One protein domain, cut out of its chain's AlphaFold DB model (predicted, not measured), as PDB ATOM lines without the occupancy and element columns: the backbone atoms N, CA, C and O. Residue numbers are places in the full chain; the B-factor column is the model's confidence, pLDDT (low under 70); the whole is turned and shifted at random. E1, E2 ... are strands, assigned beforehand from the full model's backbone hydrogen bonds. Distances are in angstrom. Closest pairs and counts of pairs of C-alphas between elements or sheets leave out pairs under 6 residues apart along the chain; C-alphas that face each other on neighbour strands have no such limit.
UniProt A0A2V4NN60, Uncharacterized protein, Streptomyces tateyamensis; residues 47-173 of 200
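What this domain is: This is residues 47 to 173 of the 200 residues of an uncharacterized protein of Streptomyces tateyamensis (UniProt A0A2V4NN60). A long sheet of five strands, E3 E4 E5 E8 E9, turns a corner at one end, where E5 and E9 run on into E6 and E10 of a small sheet, E6 E7 E10; the hairpin E1 and E2 crosses one face of the long sheet, on the side toward which the small sheet turns. The hairpin and the long sheet make a partial sandwich, two sheets face to face, with E9 apart from both hairpin strands. The printed part has 127 residues, with ten named strands, E1 to E10 in order along the chain, and no named helix: the class is all strand. The sheets, in the orders E3 - E4 - E5 - E8 - E9, E6 - E7 - E10 and E1 - E2, are antiparallel throughout. The whole is only just compact, close to loose, with a radius of gyration of the C-alphas of 16.4 A and spans of 48 by 34 by 28 A.

How they stand to each other: E1, residues 47 to 53, and E2, residues 66 to 73, form a hairpin, with N 52 and O 67 at 2.8 A; E2 bends by 70 degrees at residue 70. The strands of this sheet stand at 54 degrees to those of the long sheet. E3, residues 79 to 82, E4, residues 100 to 107, and E5, residues 112 to 119, form a meander, each strand the antiparallel neighbour of the one before; N 81 and O 105 are 2.9 A apart, N 104 and O 115 2.8 A. The closest C-alphas of E1 and E5 are those of Ala 47 and Ala 114, 5.1 A; of E2 and E4, those of Ala 72 and Thr 105, 6.2 A. E5 runs on at 68 degrees into E6, residues 122 to 125. E6 and E7, residues 128 to 135, form a hairpin, with N 123 and O 131 at 2.8 A; E7 bends by 72 degrees at residue 131. E8, residues 143 to 151, is the antiparallel neighbour of E5, with N 146 and O 116 at 2.8 A, and forms a hairpin with E9, residues 158 to 166, with N 149 and O 160 at 2.8 A. E9 runs on at 78 degrees into E10, residues 168 to 172, where N 171 and O 132 of E7 are 3.0 A apart.

Where its parts are: E1 begins at C-alpha 47, (38.569, -45.291, 46.898). E4 is 24.1 A long, E5 24.4 A, E8 26.1 A and E9 25.2 A. E10 ends at C-alpha 172, (44.214, -22.826, 56.271).

The domain as a whole: The C-alphas of Ile 60 and Pro 109, the two farthest apart, are 49.4 A apart. The printed part has no cut; the links E1 to E2 and E3 to E4 are long. The mean pLDDT of the printed part is 75.9, with residues 53 to 65, 86 to 87, 154 to 157 and 167 to 173 under 70.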
ATOM      1  N   ALA A  47      38.146 -46.678  47.057       82.62
ATOM      2  CA  ALA A  47      38.569 -45.291  46.898       82.62
ATOM      3  C   ALA A  47      37.538 -44.348  47.523       82.62
ATOM      4  O   ALA A  47      36.367 -44.406  47.163       82.62
ATOM      5  N   THR A  48      37.982 -43.432  48.380       80.31
ATOM      6  CA  THR A  48      37.148 -42.352  48.930       80.31
ATOM      7  C   THR A  48      37.701 -41.016  48.455       80.31
ATOM      8  O   THR A  48      38.908 -40.793  48.542       80.31
ATOM      9  N   LEU A  49      36.845 -40.135  47.928       79.50
ATOM     10  CA  LEU A  49      37.302 -38.867  47.350       79.50
ATOM     11  C   LEU A  49      37.780 -37.892  48.429       79.50
ATOM     12  O   LEU A  49      38.860 -37.317  48.326       79.50
ATOM     13  N   VAL A  50      36.959 -37.691  49.455       76.31
ATOM     14  CA  VAL A  50      37.287 -36.850  50.606       76.31
ATOM     15  C   VAL A  50      36.824 -37.565  51.859       76.31
ATOM     16  O   VAL A  50      35.665 -37.952  51.951       76.31
ATOM     17  N   GLN A  51      37.719 -37.684  52.832       75.69
ATOM     18  CA  GLN A  51      37.380 -38.046  54.199       75.69
ATOM     19  C   GLN A  51      37.818 -36.894  55.097       75.69
ATOM     20  O   GLN A  51      39.006 -36.592  55.215       75.69
ATOM     21  N   LEU A  52      36.853 -36.205  55.692       71.38
ATOM     22  CA  LEU A  52      37.112 -35.162  56.669       71.38
ATOM     23  C   LEU A  52      37.074 -35.800  58.045       71.38
ATOM     24  O   LEU A  52      36.090 -36.421  58.416       71.38
ATOM     25  N   THR A  53      38.158 -35.671  58.801       68.25
ATOM     26  CA  THR A  53      38.187 -36.023  60.221       68.25
ATOM     27  C   THR A  53      38.848 -34.875  60.954       68.25
ATOM     28  O   THR A  53      40.002 -34.541  60.688       68.25
ATOM     29  N   THR A  54      38.111 -34.241  61.855       59.00
ATOM     30  CA  THR A  54      38.650 -33.163  62.687       59.00
ATOM     31  C   THR A  54      38.919 -33.731  64.072       59.00
ATOM     32  O   THR A  54      38.038 -34.357  64.647       59.00
ATOM     33  N   GLN A  55      40.129 -33.544  64.597       55.81
ATOM     34  CA  GLN A  55      40.418 -33.844  66.003       55.81
ATOM     35  C   GLN A  55      39.707 -32.822  66.898       55.81
ATOM     36  O   GLN A  55      39.461 -31.696  66.458       55.81
ATOM     37  N   ASP A  56      39.400 -33.190  68.143       52.66
ATOM     38  CA  ASP A  56      38.854 -32.249  69.121       52.66
ATOM     39  C   ASP A  56      39.869 -31.130  69.385       52.66
ATOM     40  O   ASP A  56      40.872 -31.304  70.078       52.66
ATOM     41  N   VAL A  57      39.621 -29.960  68.793       53.66
ATOM     42  CA  VAL A  57      40.388 -28.743  69.057       53.66
ATOM     43  C   VAL A  57      39.585 -27.889  70.040       53.66
ATOM     44  O   VAL A  57      38.431 -27.561  69.742       53.66
ATOM     45  N   PRO A  58      40.168 -27.486  71.188       55.12
ATOM     46  CA  PRO A  58      39.533 -26.549  72.106       55.12
ATOM     47  C   PRO A  58      39.024 -25.291  71.375       55.12
ATOM     48  O   PRO A  58      39.670 -24.748  70.482       55.12
ATOM     49  N   ALA A  59      37.811 -24.888  71.739       51.00
ATOM     50  CA  ALA A  59      36.758 -24.397  70.853       51.00
ATOM     51  C   ALA A  59      37.002 -23.124  70.003       51.00
ATOM     52  O   ALA A  59      37.293 -22.046  70.513       51.00
ATOM     53  N   ILE A  60      36.596 -23.221  68.725       52.28
ATOM     54  CA  ILE A  60      35.797 -22.184  68.022       52.28
ATOM     55  C   ILE A  60      34.282 -22.526  68.101       52.28
ATOM     56  O   ILE A  60      33.458 -21.967  67.383       52.28
ATOM     57  N   GLY A  61      33.892 -23.481  68.953       52.97
ATOM     58  CA  GLY A  61      32.510 -23.961  69.083       52.97
ATOM     59  C   GLY A  61      32.057 -24.829  67.905       52.97
ATOM     60  O   GLY A  61      30.864 -24.921  67.630       52.97
ATOM     61  N   LEU A  62      33.003 -25.432  67.183       54.06
ATOM     62  CA  LEU A  62      32.727 -26.422  66.149       54.06
ATOM     63  C   LEU A  62      32.842 -27.800  66.791       54.06
ATOM     64  O   LEU A  62      33.918 -28.161  67.255       54.06
ATOM     65  N   THR A  63      31.747 -28.555  66.829       57.81
ATOM     66  CA  THR A  63      31.821 -29.992  67.103       57.81
ATOM     67  C   THR A  63      32.710 -30.636  66.043       57.81
ATOM     68  O   THR A  63      32.538 -30.347  64.852       57.81
ATOM     69  N   ALA A  64      33.664 -31.467  66.466       60.12
ATOM     70  CA  ALA A  64      34.503 -32.240  65.561       60.12
ATOM     71  C   ALA A  64      33.621 -32.982  64.545       60.12
ATOM     72  O   ALA A  64      32.658 -33.654  64.913       60.12
ATOM     73  N   TYR A  65      33.909 -32.793  63.256       65.25
ATOM     74  CA  TYR A  65      33.177 -33.442  62.174       65.25
ATOM     75  C   TYR A  65      34.022 -34.572  61.587       65.25
ATOM     76  O   TYR A  65      35.210 -34.370  61.287       65.25
ATOM     77  N   ALA A  66      33.383 -35.730  61.421       73.62
ATOM     78  CA  ALA A  66      33.893 -36.889  60.710       73.62
ATOM     79  C   ALA A  66      32.882 -37.278  59.622       73.62
ATOM     80  O   ALA A  66      31.705 -37.445  59.929       73.62
ATOM     81  N   GLY A  67      33.328 -37.393  58.373       76.00
ATOM     82  CA  GLY A  67      32.459 -37.762  57.256       76.00
ATOM     83  C   GLY A  67      33.225 -37.969  55.955       76.00
ATOM     84  O   GLY A  67      34.365 -37.517  55.805       76.00
ATOM     85  N   SER A  68      32.597 -38.674  55.025       78.50
ATOM     86  CA  SER A  68      33.129 -39.070  53.731       78.50
ATOM     87  C   SER A  68      32.236 -38.556  52.612       78.50
ATOM     88  O   SER A  68      31.022 -38.735  52.612       78.50
ATOM     89  N   TYR A  69      32.861 -37.959  51.606       76.69
ATOM     90  CA  TYR A  69      32.192 -37.562  50.381       76.69
ATOM     91  C   TYR A  69      32.589 -38.520  49.263       76.69
ATOM     92  O   TYR A  69      33.722 -38.472  48.782       76.69
ATOM     93  N   ALA A  70      31.637 -39.369  48.871       74.25
ATOM     94  CA  ALA A  70      31.726 -40.400  47.838       74.25
ATOM     95  C   ALA A  70      32.824 -41.464  48.038       74.25
ATOM     96  O   ALA A  70      34.025 -41.182  48.081       74.25
ATOM     97  N   SER A  71      32.396 -42.724  48.052       78.94
ATOM     98  CA  SER A  71      33.267 -43.898  48.087       78.94
ATOM     99  C   SER A  71      32.913 -44.867  46.965       78.94
ATOM    100  O   SER A  71      31.740 -45.144  46.729       78.94
ATOM    101  N   ALA A  72      33.924 -45.407  46.299       79.12
ATOM    102  CA  ALA A  72      33.812 -46.567  45.432       79.12
ATOM    103  C   ALA A  72      34.429 -47.759  46.159       79.12
ATOM    104  O   ALA A  72      35.515 -47.642  46.728       79.12
ATOM    105  N   VAL A  73      33.752 -48.899  46.121       81.25
ATOM    106  CA  VAL A  73      34.298 -50.176  46.570       81.25
ATOM    107  C   VAL A  73      34.107 -51.144  45.422       81.25
ATOM    108  O   VAL A  73      33.006 -51.287  44.894       81.25
ATOM    109  N   SER A  74      35.195 -51.773  45.005       76.62
ATOM    110  CA  SER A  74      35.137 -52.805  43.981       76.62
ATOM    111  C   SER A  74      34.377 -54.029  44.494       76.62
ATOM    112  O   SER A  74      34.401 -54.341  45.684       76.62
ATOM    113  N   THR A  75      33.680 -54.722  43.595       77.81
ATOM    114  CA  THR A  75      32.998 -55.979  43.926       77.81
ATOM    115  C   THR A  75      33.923 -57.173  43.674       77.81
ATOM    116  O   THR A  75      35.042 -57.030  43.175       77.81
ATOM    117  N   THR A  76      33.465 -58.380  44.010       71.94
ATOM    118  CA  THR A  76      34.168 -59.625  43.655       71.94
ATOM    119  C   THR A  76      34.123 -59.930  42.156       71.94
ATOM    120  O   THR A  76      34.810 -60.843  41.704       71.94
ATOM    121  N   VAL A  77      33.305 -59.211  41.382       76.69
ATOM    122  CA  VAL A  77      33.255 -59.339  39.925       76.69
ATOM    123  C   VAL A  77      34.351 -58.457  39.328       76.69
ATOM    124  O   VAL A  77      34.420 -57.275  39.672       76.69
ATOM    125  N   PRO A  78      35.211 -58.992  38.442       76.81
ATOM    126  CA  PRO A  78      36.216 -58.177  37.786       76.81
ATOM    127  C   PRO A  78      35.583 -57.038  36.988       76.81
ATOM    128  O   PRO A  78      34.679 -57.263  36.183       76.81
ATOM    129  N   GLY A  79      36.053 -55.815  37.214       75.69
ATOM    130  CA  GLY A  79      35.409 -54.626  36.669       75.69
ATOM    131  C   GLY A  79      36.016 -53.332  37.186       75.69
ATOM    132  O   GLY A  79      36.820 -53.341  38.116       75.69
ATOM    133  N   THR A  80      35.650 -52.219  36.547       82.75
ATOM    134  CA  THR A  80      35.974 -50.865  37.016       82.75
ATOM    135  C   THR A  80      34.703 -50.201  37.509       82.75
ATOM    136  O   THR A  80      33.807 -49.937  36.713       82.75
ATOM    137  N   GLU A  81      34.675 -49.862  38.792       82.44
ATOM    138  CA  GLU A  81      33.558 -49.159  39.416       82.44
ATOM    139  C   GLU A  81      33.932 -47.698  39.670       82.44
ATOM    140  O   GLU A  81      35.025 -47.406  40.164       82.44
ATOM    141  N   ASN A  82      33.031 -46.775  39.325       83.75
ATOM    142  CA  ASN A  82      33.133 -45.367  39.720       83.75
ATOM    143  C   ASN A  82      32.264 -45.135  40.964       83.75
ATOM    144  O   ASN A  82      31.249 -45.813  41.119       83.75
ATOM    145  N   ALA A  83      32.609 -44.177  41.834       76.50
ATOM    146  CA  ALA A  83      31.701 -43.872  42.946       76.50
ATOM    147  C   ALA A  83      30.430 -43.190  42.441       76.50
ATOM    148  O   ALA A  83      30.461 -42.387  41.504       76.50
ATOM    149  N   ASP A  84      29.334 -43.454  43.144       73.06
ATOM    150  CA  ASP A  84      28.109 -42.686  43.009       73.06
ATOM    151  C   ASP A  84      28.176 -41.425  43.883       73.06
ATOM    152  O   ASP A  84      28.095 -41.477  45.112       73.06
ATOM    153  N   PHE A  85      28.315 -40.274  43.225       71.44
ATOM    154  CA  PHE A  85      28.368 -38.961  43.867       71.44
ATOM    155  C   PHE A  85      26.992 -38.395  44.236       71.44
ATOM    156  O   PHE A  85      26.941 -37.340  44.869       71.44
ATOM    157  N   SER A  86      25.901 -39.047  43.822       69.00
ATOM    158  CA  SER A  86      24.533 -38.626  44.145       69.00
ATOM    159  C   SER A  86      24.096 -39.055  45.546       69.00
ATOM    160  O   SER A  86      23.215 -38.427  46.125       69.00
ATOM    161  N   SER A  87      24.751 -40.078  46.099       66.00
ATOM    162  CA  SER A  87      24.404 -40.669  47.391       66.00
ATOM    163  C   SER A  87      24.825 -39.843  48.611       66.00
ATOM    164  O   SER A  87      24.212 -40.027  49.656       66.00
ATOM    165  N   ASP A  88      25.841 -38.972  48.476       73.31
ATOM    166  CA  ASP A  88      26.430 -38.124  49.536       73.31
ATOM    167  C   ASP A  88      26.198 -38.657  50.969       73.31
ATOM    168  O   ASP A  88      25.412 -38.084  51.728       73.31
ATOM    169  N   PRO A  89      26.830 -39.791  51.332       70.00
ATOM    170  CA  PRO A  89      26.382 -40.622  52.451       70.00
ATOM    171  C   PRO A  89      26.402 -39.906  53.807       70.00
ATOM    172  O   PRO A  89      25.597 -40.231  54.675       70.00
ATOM    173  N   ASP A  90      27.287 -38.919  53.967       78.25
ATOM    174  CA  ASP A  90      27.464 -38.149  55.202       78.25
ATOM    175  C   ASP A  90      27.022 -36.669  55.063       78.25
ATOM    176  O   ASP A  90      27.434 -35.825  55.872       78.25
ATOM    177  N   ASP A  91      26.208 -36.343  54.044       79.25
ATOM    178  CA  ASP A  91      25.670 -34.998  53.739       79.25
ATOM    179  C   ASP A  91      26.768 -33.910  53.681       79.25
ATOM    180  O   ASP A  91      26.728 -32.840  54.310       79.25
ATOM    181  N   MET A  92      27.839 -34.231  52.958       79.12
ATOM    182  CA  MET A  92      29.051 -33.428  52.848       79.12
ATOM    183  C   MET A  92      28.936 -32.286  51.845       79.12
ATOM    184  O   MET A  92      29.651 -31.287  51.984       79.12
ATOM    185  N   LEU A  93      28.053 -32.386  50.852       79.69
ATOM    186  CA  LEU A  93      27.924 -31.417  49.760       79.69
ATOM    187  C   LEU A  93      27.578 -30.006  50.244       79.69
ATOM    188  O   LEU A  93      27.932 -29.026  49.591       79.69
ATOM    189  N   SER A  94      26.941 -29.876  51.410       78.12
ATOM    190  CA  SER A  94      26.660 -28.579  52.037       78.12
ATOM    191  C   SER A  94      27.904 -27.892  52.632       78.12
ATOM    192  O   SER A  94      27.881 -26.692  52.923       78.12
ATOM    193  N   ARG A  95      29.002 -28.634  52.823       77.31
ATOM    194  CA  ARG A  95      30.206 -28.208  53.564       77.31
ATOM    195  C   ARG A  95      31.449 -28.118  52.693       77.31
ATOM    196  O   ARG A  95      32.361 -27.358  53.030       77.31
ATOM    197  N   ILE A  96      31.502 -28.881  51.604       81.31
ATOM    198  CA  ILE A  96      32.652 -28.910  50.701       81.31
ATOM    199  C   ILE A  96      32.254 -28.598  49.264       81.31
ATOM    200  O   ILE A  96      31.256 -29.087  48.746       81.31
ATOM    201  N   THR A  97      33.098 -27.822  48.597       84.00
ATOM    202  CA  THR A  97      33.009 -27.570  47.162       84.00
ATOM    203  C   THR A  97      34.207 -28.202  46.483       84.00
ATOM    204  O   THR A  97      35.338 -28.065  46.945       84.00
ATOM    205  N   ILE A  98      33.955 -28.904  45.381       83.88
ATOM    206  CA  ILE A  98      34.980 -29.561  44.571       83.88
ATOM    207  C   ILE A  98      34.637 -29.335  43.102       83.88
ATOM    208  O   ILE A  98      33.494 -29.595  42.706       83.88
ATOM    209  N   ALA A  99      35.618 -28.884  42.320       84.50
ATOM    210  CA  ALA A  99      35.460 -28.546  40.909       84.50
ATOM    211  C   ALA A  99      35.434 -29.785  39.998       84.50
ATOM    212  O   ALA A  99      34.591 -29.885  39.112       84.50
ATOM    213  N   THR A 100      36.319 -30.755  40.224       85.69
ATOM    214  CA  THR A 100      36.344 -32.033  39.490       85.69
ATOM    215  C   THR A 100      36.456 -33.189  40.470       85.69
ATOM    216  O   THR A 100      37.187 -33.077  41.452       85.69
ATOM    217  N   ARG A 101      35.712 -34.276  40.227       84.44
ATOM    218  CA  ARG A 101      35.539 -35.399  41.159       84.44
ATOM    219  C   ARG A 101      35.671 -36.716  40.397       84.44
ATOM    220  O   ARG A 101      34.818 -37.018  39.567       84.44
ATOM    221  N   THR A 102      36.714 -37.485  40.684       87.25
ATOM    222  CA  THR A 102      36.937 -38.795  40.063       87.25
ATOM    223  C   THR A 102      37.321 -39.804  41.130       87.25
ATOM    224  O   THR A 102      38.289 -39.611  41.857       87.25
ATOM    225  N   THR A 103      36.596 -40.911  41.195       87.31
ATOM    226  CA  THR A 103      36.920 -42.066  42.040       87.31
ATOM    227  C   THR A 103      36.737 -43.322  41.219       87.31
ATOM    228  O   THR A 103      35.752 -43.454  40.490       87.31
ATOM    229  N   ARG A 104      37.709 -44.228  41.299       87.94
ATOM    230  CA  ARG A 104      37.705 -45.487  40.560       87.94
ATOM    231  C   ARG A 104      38.313 -46.594  41.385       87.94
ATOM    232  O   ARG A 104      39.350 -46.402  42.015       87.94
ATOM    233  N   THR A 105      37.707 -47.763  41.309       88.38
ATOM    234  CA  THR A 105      38.257 -48.997  41.865       88.38
ATOM    235  C   THR A 105      38.187 -50.094  40.829       88.38
ATOM    236  O   THR A 105      37.227 -50.133  40.060       88.38
ATOM    237  N   ALA A 106      39.157 -50.999  40.832       87.38
ATOM    238  CA  ALA A 106      39.074 -52.200  40.024       87.38
ATOM    239  C   ALA A 106      39.557 -53.440  40.766       87.38
ATOM    240  O   ALA A 106      40.549 -53.401  41.502       87.38
ATOM    241  N   THR A 107      38.860 -54.534  40.484       82.50
ATOM    242  CA  THR A 107      39.216 -55.899  40.870       82.50
ATOM    243  C   THR A 107      39.628 -56.640  39.603       82.50
ATOM    244  O   THR A 107      38.856 -56.695  38.650       82.50
ATOM    245  N   ASP A 108      40.825 -57.217  39.571       81.19
ATOM    246  CA  ASP A 108      41.320 -58.070  38.486       81.19
ATOM    247  C   ASP A 108      42.190 -59.196  39.080       81.19
ATOM    248  O   ASP A 108      42.796 -58.975  40.132       81.19
ATOM    249  N   PRO A 109      42.290 -60.391  38.461       79.88
ATOM    250  CA  PRO A 109      43.170 -61.456  38.951       79.88
ATOM    251  C   PRO A 109      44.642 -61.048  39.123       79.88
ATOM    252  O   PRO A 109      45.338 -61.620  39.960       79.88
ATOM    253  N   ALA A 110      45.130 -60.075  38.348       82.69
ATOM    254  CA  ALA A 110      46.510 -59.608  38.399       82.69
ATOM    255  C   ALA A 110      46.732 -58.456  39.392       82.69
ATOM    256  O   ALA A 110      47.846 -58.319  39.899       82.69
ATOM    257  N   LYS A 111      45.719 -57.625  39.681       83.94
ATOM    258  CA  LYS A 111      45.862 -56.466  40.579       83.94
ATOM    259  C   LYS A 111      44.539 -55.934  41.116       83.94
ATOM    260  O   LYS A 111      43.539 -55.903  40.405       83.94
ATOM    261  N   TYR A 112      44.576 -55.401  42.335       86.19
ATOM    262  CA  TYR A 112      43.515 -54.558  42.887       86.19
ATOM    263  C   TYR A 112      44.043 -53.139  43.000       86.19
ATOM    264  O   TYR A 112      45.114 -52.942  43.575       86.19
ATOM    265  N   TYR A 113      43.314 -52.160  42.460       87.44
ATOM    266  CA  TYR A 113      43.705 -50.757  42.584       87.44
ATOM    267  C   TYR A 113      42.524 -49.833  42.855       87.44
ATOM    268  O   TYR A 113      41.401 -50.051  42.401       87.44
ATOM    269  N   ALA A 114      42.822 -48.764  43.579       88.94
ATOM    270  CA  ALA A 114      41.908 -47.703  43.944       88.94
ATOM    271  C   ALA A 114      42.550 -46.351  43.639       88.94
ATOM    272  O   ALA A 114      43.718 -46.122  43.949       88.94
ATOM    273  N   GLN A 115      41.777 -45.446  43.050       88.56
ATOM    274  CA  GLN A 115      42.203 -44.092  42.734       88.56
ATOM    275  C   GLN A 115      41.116 -43.089  43.111       88.56
ATOM    276  O   GLN A 115      39.946 -43.273  42.780       88.56
ATOM    277  N   ALA A 116      41.524 -41.989  43.731       88.31
ATOM    278  CA  ALA A 116      40.709 -40.803  43.931       88.31
ATOM    279  C   ALA A 116      41.472 -39.570  43.438       88.31
ATOM    280  O   ALA A 116      42.660 -39.420  43.710       88.31
ATOM    281  N   GLN A 117      40.795 -38.692  42.709       87.12
ATOM    282  CA  GLN A 117      41.338 -37.426  42.238       87.12
ATOM    283  C   GLN A 117      40.286 -36.334  42.371       87.12
ATOM    284  O   GLN A 117      39.136 -36.501  41.956       87.12
ATOM    285  N   LEU A 118      40.704 -35.186  42.892       86.06
ATOM    286  CA  LEU A 118      39.866 -34.000  42.970       86.06
ATOM    287  C   LEU A 118      40.631 -32.729  42.617       86.06
ATOM    288  O   LEU A 118      41.854 -32.687  42.729       86.06
ATOM    289  N   THR A 119      39.907 -31.680  42.234       87.69
ATOM    290  CA  THR A 119      40.461 -30.339  41.986       87.69
ATOM    291  C   THR A 119      39.628 -29.265  42.681       87.69
ATOM    292  O   THR A 119      38.421 -29.427  42.880       87.69
ATOM    293  N   GLY A 120      40.271 -28.154  43.058       79.56
ATOM    294  CA  GLY A 120      39.577 -26.980  43.598       79.56
ATOM    295  C   GLY A 120      38.779 -27.250  44.879       79.56
ATOM    296  O   GLY A 120      37.641 -26.800  44.981       79.56
ATOM    297  N   LEU A 121      39.343 -28.020  45.820       84.81
ATOM    298  CA  LEU A 121      38.704 -28.316  47.105       84.81
ATOM    299  C   LEU A 121      38.601 -27.054  47.970       84.81
ATOM    300  O   LEU A 121      39.611 -26.430  48.303       84.81
ATOM    301  N   GLU A 122      37.392 -26.741  48.418       85.75
ATOM    302  CA  GLU A 122      37.110 -25.716  49.418       85.75
ATOM    303  C   GLU A 122      36.244 -26.308  50.533       85.75
ATOM    304  O   GLU A 122      35.180 -26.858  50.267       85.75
ATOM    305  N   VAL A 123      36.680 -26.173  51.785       82.69
ATOM    306  CA  VAL A 123      35.889 -26.511  52.974       82.69
ATOM    307  C   VAL A 123      35.360 -25.223  53.576       82.69
ATOM    308  O   VAL A 123      36.131 -24.323  53.939       82.69
ATOM    309  N   ARG A 124      34.040 -25.136  53.707       75.69
ATOM    310  CA  ARG A 124      33.337 -23.943  54.169       75.69
ATOM    311  C   ARG A 124      32.705 -24.184  55.526       75.69
ATOM    312  O   ARG A 124      32.193 -25.254  55.832       75.69
ATOM    313  N   PHE A 125      32.684 -23.128  56.322       75.50
ATOM    314  CA  PHE A 125      31.818 -23.033  57.482       75.50
ATOM    315  C   PHE A 125      31.031 -21.732  57.394       75.50
ATOM    316  O   PHE A 125      31.607 -20.638  57.366       75.50
ATOM    317  N   LYS A 126      29.700 -21.852  57.329       76.69
ATOM    318  CA  LYS A 126      28.809 -20.736  56.983       76.69
ATOM    319  C   LYS A 126      29.267 -20.106  55.652       76.69
ATOM    320  O   LYS A 126      29.482 -20.806  54.667       76.69
ATOM    321  N   SER A 127      29.464 -18.792  55.616       76.88
ATOM    322  CA  SER A 127      29.919 -18.049  54.437       76.88
ATOM    323  C   SER A 127      31.445 -17.943  54.297       76.88
ATOM    324  O   SER A 127      31.915 -17.208  53.430       76.88
ATOM    325  N   LYS A 128      32.239 -18.640  55.127       78.38
ATOM    326  CA  LYS A 128      33.706 -18.513  55.141       78.38
ATOM    327  C   LYS A 128      34.406 -19.806  54.727       78.38
ATOM    328  O   LYS A 128      34.134 -20.863  55.289       78.38
ATOM    329  N   ALA A 129      35.361 -19.690  53.805       78.94
ATOM    330  CA  ALA A 129      36.290 -20.765  53.470       78.94
ATOM    331  C   ALA A 129      37.332 -20.929  54.591       78.94
ATOM    332  O   ALA A 129      38.093 -20.004  54.898       78.94
ATOM    333  N   LEU A 130      37.353 -22.106  55.213       77.00
ATOM    334  CA  LEU A 130      38.321 -22.466  56.252       77.00
ATOM    335  C   LEU A 130      39.570 -23.101  55.649       77.00
ATOM    336  O   LEU A 130      40.686 -22.787  56.063       77.00
ATOM    337  N   VAL A 131      39.372 -23.964  54.656       78.81
ATOM    338  CA  VAL A 131      40.440 -24.625  53.910       78.81
ATOM    339  C   VAL A 131      40.160 -24.431  52.433       78.81
ATOM    340  O   VAL A 131      39.046 -24.668  51.979       78.81
ATOM    341  N   SER A 132      41.167 -24.006  51.683       80.81
ATOM    342  CA  SER A 132      41.095 -23.939  50.226       80.81
ATOM    343  C   SER A 132      42.362 -24.520  49.622       80.81
ATOM    344  O   SER A 132      43.472 -24.171  50.049       80.81
ATOM    345  N   PHE A 133      42.187 -25.352  48.606       79.75
ATOM    346  CA  PHE A 133      43.241 -25.888  47.769       79.75
ATOM    347  C   PHE A 133      42.994 -25.455  46.325       79.75
ATOM    348  O   PHE A 133      41.947 -25.736  45.743       79.75
ATOM    349  N   GLY A 134      43.961 -24.747  45.754       78.88
ATOM    350  CA  GLY A 134      43.829 -24.165  44.425       78.88
ATOM    351  C   GLY A 134      45.176 -23.931  43.751       78.88
ATOM    352  O   GLY A 134      46.220 -24.091  44.394       78.88
ATOM    353  N   PRO A 135      45.160 -23.573  42.458       77.00
ATOM    354  CA  PRO A 135      46.368 -23.426  41.659       77.00
ATOM    355  C   PRO A 135      47.310 -22.350  42.201       77.00
ATOM    356  O   PRO A 135      46.884 -21.287  42.651       77.00
ATOM    357  N   VAL A 136      48.612 -22.628  42.144       71.75
ATOM    358  CA  VAL A 136      49.681 -21.685  42.518       71.75
ATOM    359  C   VAL A 136      49.884 -20.629  41.426       71.75
ATOM    360  O   VAL A 136      50.300 -19.512  41.726       71.75
ATOM    361  N   GLN A 137      49.590 -20.973  40.169       76.38
ATOM    362  CA  GLN A 137      49.777 -20.123  38.993       76.38
ATOM    363  C   GLN A 137      48.497 -20.074  38.152       76.38
ATOM    364  O   GLN A 137      47.818 -21.089  37.974       76.38
ATOM    365  N   ALA A 138      48.173 -18.899  37.610       74.38
ATOM    366  CA  ALA A 138      47.040 -18.743  36.700       74.38
ATOM    367  C   ALA A 138      47.208 -19.657  35.471       74.38
ATOM    368  O   ALA A 138      48.292 -19.730  34.898       74.38
ATOM    369  N   GLY A 139      46.144 -20.371  35.092       75.31
ATOM    370  CA  GLY A 139      46.166 -21.338  33.986       75.31
ATOM    371  C   GLY A 139      46.648 -22.747  34.357       75.31
ATOM    372  O   GLY A 139      46.649 -23.623  33.498       75.31
ATOM    373  N   THR A 140      47.015 -22.996  35.620       75.06
ATOM    374  CA  THR A 140      47.320 -24.349  36.115       75.06
ATOM    375  C   THR A 140      46.122 -24.961  36.839       75.06
ATOM    376  O   THR A 140      45.249 -24.247  37.334       75.06
ATOM    377  N   VAL A 141      46.078 -26.291  36.906       78.56
ATOM    378  CA  VAL A 141      45.098 -27.038  37.704       78.56
ATOM    379  C   VAL A 141      45.816 -27.590  38.927       78.56
ATOM    380  O   VAL A 141      46.854 -28.231  38.790       78.56
ATOM    381  N   ALA A 142      45.252 -27.344  40.108       83.06
ATOM    382  CA  ALA A 142      45.670 -28.019  41.326       83.06
ATOM    383  C   ALA A 142      44.769 -29.228  41.574       83.06
ATOM    384  O   ALA A 142      43.544 -29.082  41.652       83.06
ATOM    385  N   SER A 143      45.377 -30.398  41.743       83.88
ATOM    386  CA  SER A 143      44.727 -31.653  42.100       83.88
ATOM    387  C   SER A 143      45.294 -32.253  43.380       83.88
ATOM    388  O   SER A 143      46.489 -32.143  43.672       83.88
ATOM    389  N   LEU A 144      44.410 -32.896  44.139       85.25
ATOM    390  CA  LEU A 144      44.774 -33.896  45.134       85.25
ATOM    391  C   LEU A 144      44.498 -35.254  44.499       85.25
ATOM    392  O   LEU A 144      43.385 -35.488  44.029       85.25
ATOM    393  N   ASP A 145      45.500 -36.124  44.472       84.31
ATOM    394  CA  ASP A 145      45.353 -37.496  44.003       84.31
ATOM    395  C   ASP A 145      45.784 -38.474  45.092       84.31
ATOM    396  O   ASP A 145      46.853 -38.322  45.690       84.31
ATOM    397  N   SER A 146      44.988 -39.517  45.269       84.25
ATOM    398  CA  SER A 146      45.274 -40.674  46.106       84.25
ATOM    399  C   SER A 146      45.202 -41.929  45.252       84.25
ATOM    400  O   SER A 146      44.270 -42.102  44.465       84.25
ATOM    401  N   TYR A 147      46.186 -42.808  45.397       86.06
ATOM    402  CA  TYR A 147      46.244 -44.081  44.689       86.06
ATOM    403  C   TYR A 147      46.749 -45.176  45.616       86.06
ATOM    404  O   TYR A 147      47.683 -44.947  46.388       86.06
ATOM    405  N   ALA A 148      46.162 -46.361  45.502       87.31
ATOM    406  CA  ALA A 148      46.620 -47.576  46.152       87.31
ATOM    407  C   ALA A 148      46.494 -48.763  45.192       87.31
ATOM    408  O   ALA A 148      45.511 -48.869  44.461       87.31
ATOM    409  N   GLU A 149      47.471 -49.663  45.211       85.25
ATOM    410  CA  GLU A 149      47.508 -50.879  44.402       85.25
ATOM    411  C   GLU A 149      48.172 -52.024  45.172       85.25
ATOM    412  O   GLU A 149      49.171 -51.810  45.863       85.25
ATOM    413  N   CYS A 150      47.636 -53.239  45.023       83.44
ATOM    414  CA  CYS A 150      48.191 -54.466  45.595       83.44
ATOM    415  C   CYS A 150      48.350 -55.547  44.510       83.44
ATOM    416  O   CYS A 150      47.414 -55.798  43.741       83.44
ATOM    417  N   VAL A 151      49.530 -56.186  44.453       83.94
ATOM    418  CA  VAL A 151      49.897 -57.174  43.415       83.94
ATOM    419  C   VAL A 151      50.701 -58.358  43.997       83.94
ATOM    420  O   VAL A 151      51.764 -58.116  44.578       83.94
ATOM    421  N   PRO A 152      50.267 -59.628  43.806       77.06
ATOM    422  CA  PRO A 152      48.948 -60.022  43.328       77.06
ATOM    423  C   PRO A 152      47.904 -59.870  44.452       77.06
ATOM    424  O   PRO A 152      48.253 -59.866  45.635       77.06
ATOM    425  N   PRO A 153      46.616 -59.754  44.120       70.81
ATOM    426  CA  PRO A 153      45.550 -59.750  45.116       70.81
ATOM    427  C   PRO A 153      45.440 -61.082  45.874       70.81
ATOM    428  O   PRO A 153      45.871 -62.109  45.345       70.81
ATOM    429  N   PRO A 154      44.815 -61.140  47.069       65.12
ATOM    430  CA  PRO A 154      44.198 -60.055  47.852       65.12
ATOM    431  C   PRO A 154      45.187 -59.237  48.697       65.12
ATOM    432  O   PRO A 154      44.886 -58.113  49.084       65.12
ATOM    433  N   VAL A 155      46.359 -59.803  48.997       65.12
ATOM    434  CA  VAL A 155      47.447 -59.162  49.744       65.12
ATOM    435  C   VAL A 155      48.747 -59.591  49.072       65.12
ATOM    436  O   VAL A 155      49.165 -60.742  49.192       65.12
ATOM    437  N   GLY A 156      49.344 -58.688  48.300       62.59
ATOM    438  CA  GLY A 156      50.538 -58.977  47.507       62.59
ATOM    439  C   GLY A 156      51.838 -58.641  48.240       62.59
ATOM    440  O   GLY A 156      51.820 -57.791  49.131       62.59
ATOM    441  N   PRO A 157      52.995 -59.229  47.867       66.31
ATOM    442  CA  PRO A 157      54.294 -58.791  48.381       66.31
ATOM    443  C   PRO A 157      54.634 -57.358  47.941       66.31
ATOM    444  O   PRO A 157      55.495 -56.720  48.545       66.31
ATOM    445  N   TYR A 158      53.945 -56.847  46.913       70.38
ATOM    446  CA  TYR A 158      54.064 -55.481  46.429       70.38
ATOM    447  C   TYR A 158      52.772 -54.713  46.697       70.38
ATOM    448  O   TYR A 158      51.688 -55.097  46.248       70.38
ATOM    449  N   ALA A 159      52.917 -53.601  47.411       75.69
ATOM    450  CA  ALA A 159      51.873 -52.612  47.606       75.69
ATOM    451  C   ALA A 159      52.437 -51.235  47.255       75.69
ATOM    452  O   ALA A 159      53.501 -50.846  47.745       75.69
ATOM    453  N   LEU A 160      51.727 -50.503  46.403       80.75
ATOM    454  CA  LEU A 160      52.045 -49.125  46.053       80.75
ATOM    455  C   LEU A 160      50.932 -48.242  46.585       80.75
ATOM    456  O   LEU A 160      49.764 -48.484  46.311       80.75
ATOM    457  N   ALA A 161      51.293 -47.204  47.327       83.75
ATOM    458  CA  ALA A 161      50.350 -46.181  47.736       83.75
ATOM    459  C   ALA A 161      51.022 -44.815  47.660       83.75
ATOM    460  O   ALA A 161      52.159 -44.650  48.106       83.75
ATOM    461  N   TYR A 162      50.324 -43.833  47.101       79.50
ATOM    462  CA  TYR A 162      50.777 -42.452  47.122       79.50
ATOM    463  C   TYR A 162      49.609 -41.494  47.289       79.50
ATOM    464  O   TYR A 162      48.520 -41.701  46.758       79.50
ATOM    465  N   ASN A 163      49.898 -40.398  47.983       80.94
ATOM    466  CA  ASN A 163      49.090 -39.194  47.974       80.94
ATOM    467  C   ASN A 163      49.953 -38.091  47.375       80.94
ATOM    468  O   ASN A 163      51.033 -37.800  47.893       80.94
ATOM    469  N   ARG A 164      49.506 -37.501  46.271       79.00
ATOM    470  CA  ARG A 164      50.219 -36.416  45.598       79.00
ATOM    471  C   ARG A 164      49.328 -35.193  45.489       79.00
ATOM    472  O   ARG A 164      48.116 -35.284  45.320       79.00
ATOM    473  N   THR A 165      49.972 -34.042  45.542       76.31
ATOM    474  CA  THR A 165      49.356 -32.758  45.232       76.31
ATOM    475  C   THR A 165      50.144 -32.141  44.093       76.31
ATOM    476  O   THR A 165      51.364 -32.015  44.215       76.31
ATOM    477  N   ASN A 166      49.496 -31.750  42.999       76.69
ATOM    478  CA  ASN A 166      50.166 -31.004  41.934       76.69
ATOM    479  C   ASN A 166      49.760 -29.527  41.985       76.69
ATOM    480  O   ASN A 166      48.664 -29.188  42.427       76.69
ATOM    481  N   GLY A 167      50.684 -28.649  41.580       60.94
ATOM    482  CA  GLY A 167      50.396 -27.247  41.259       60.94
ATOM    483  C   GLY A 167      49.610 -26.447  42.305       60.94
ATOM    484  O   GLY A 167      49.017 -25.438  41.936       60.94
ATOM    485  N   GLY A 168      49.566 -26.878  43.570       65.69
ATOM    486  CA  GLY A 168      48.559 -26.445  44.535       65.69
ATOM    487  C   GLY A 168      49.130 -25.705  45.738       65.69
ATOM    488  O   GLY A 168      50.150 -26.096  46.302       65.69
ATOM    489  N   ARG A 169      48.455 -24.627  46.154       62.09
ATOM    490  CA  ARG A 169      48.681 -23.962  47.444       62.09
ATOM    491  C   ARG A 169      47.541 -24.325  48.389       62.09
ATOM    492  O   ARG A 169      46.378 -24.091  48.071       62.09
ATOM    493  N   SER A 170      47.890 -24.796  49.582       58.78
ATOM    494  CA  SER A 170      46.940 -24.989  50.680       58.78
ATOM    495  C   SER A 170      46.906 -23.740  51.559       58.78
ATOM    496  O   SER A 170      47.945 -23.286  52.045       58.78
ATOM    497  N   ARG A 171      45.721 -23.169  51.784       56.09
ATOM    498  CA  ARG A 171      45.511 -22.093  52.765       56.09
ATOM    499  C   ARG A 171      44.560 -22.594  53.844       56.09
ATOM    500  O   ARG A 171      43.433 -22.963  53.542       56.09
ATOM    501  N   CYS A 172      45.033 -22.584  55.087       57.06
ATOM    502  CA  CYS A 172      44.214 -22.826  56.271       57.06
ATOM    503  C   CYS A 172      43.977 -21.490  56.973       57.06
ATOM    504  O   CYS A 172      44.917 -20.862  57.466       57.06
ATOM    505  N   SER A 173      42.731 -21.040  57.005       52.00
ATOM    506  CA  SER A 173      42.327 -19.774  57.612       52.00
ATOM    507  C   SER A 173      42.007 -19.978  59.096       52.00
ATOM    508  O   SER A 173      40.877 -19.774  59.527       52.00
TER     509      SER A 173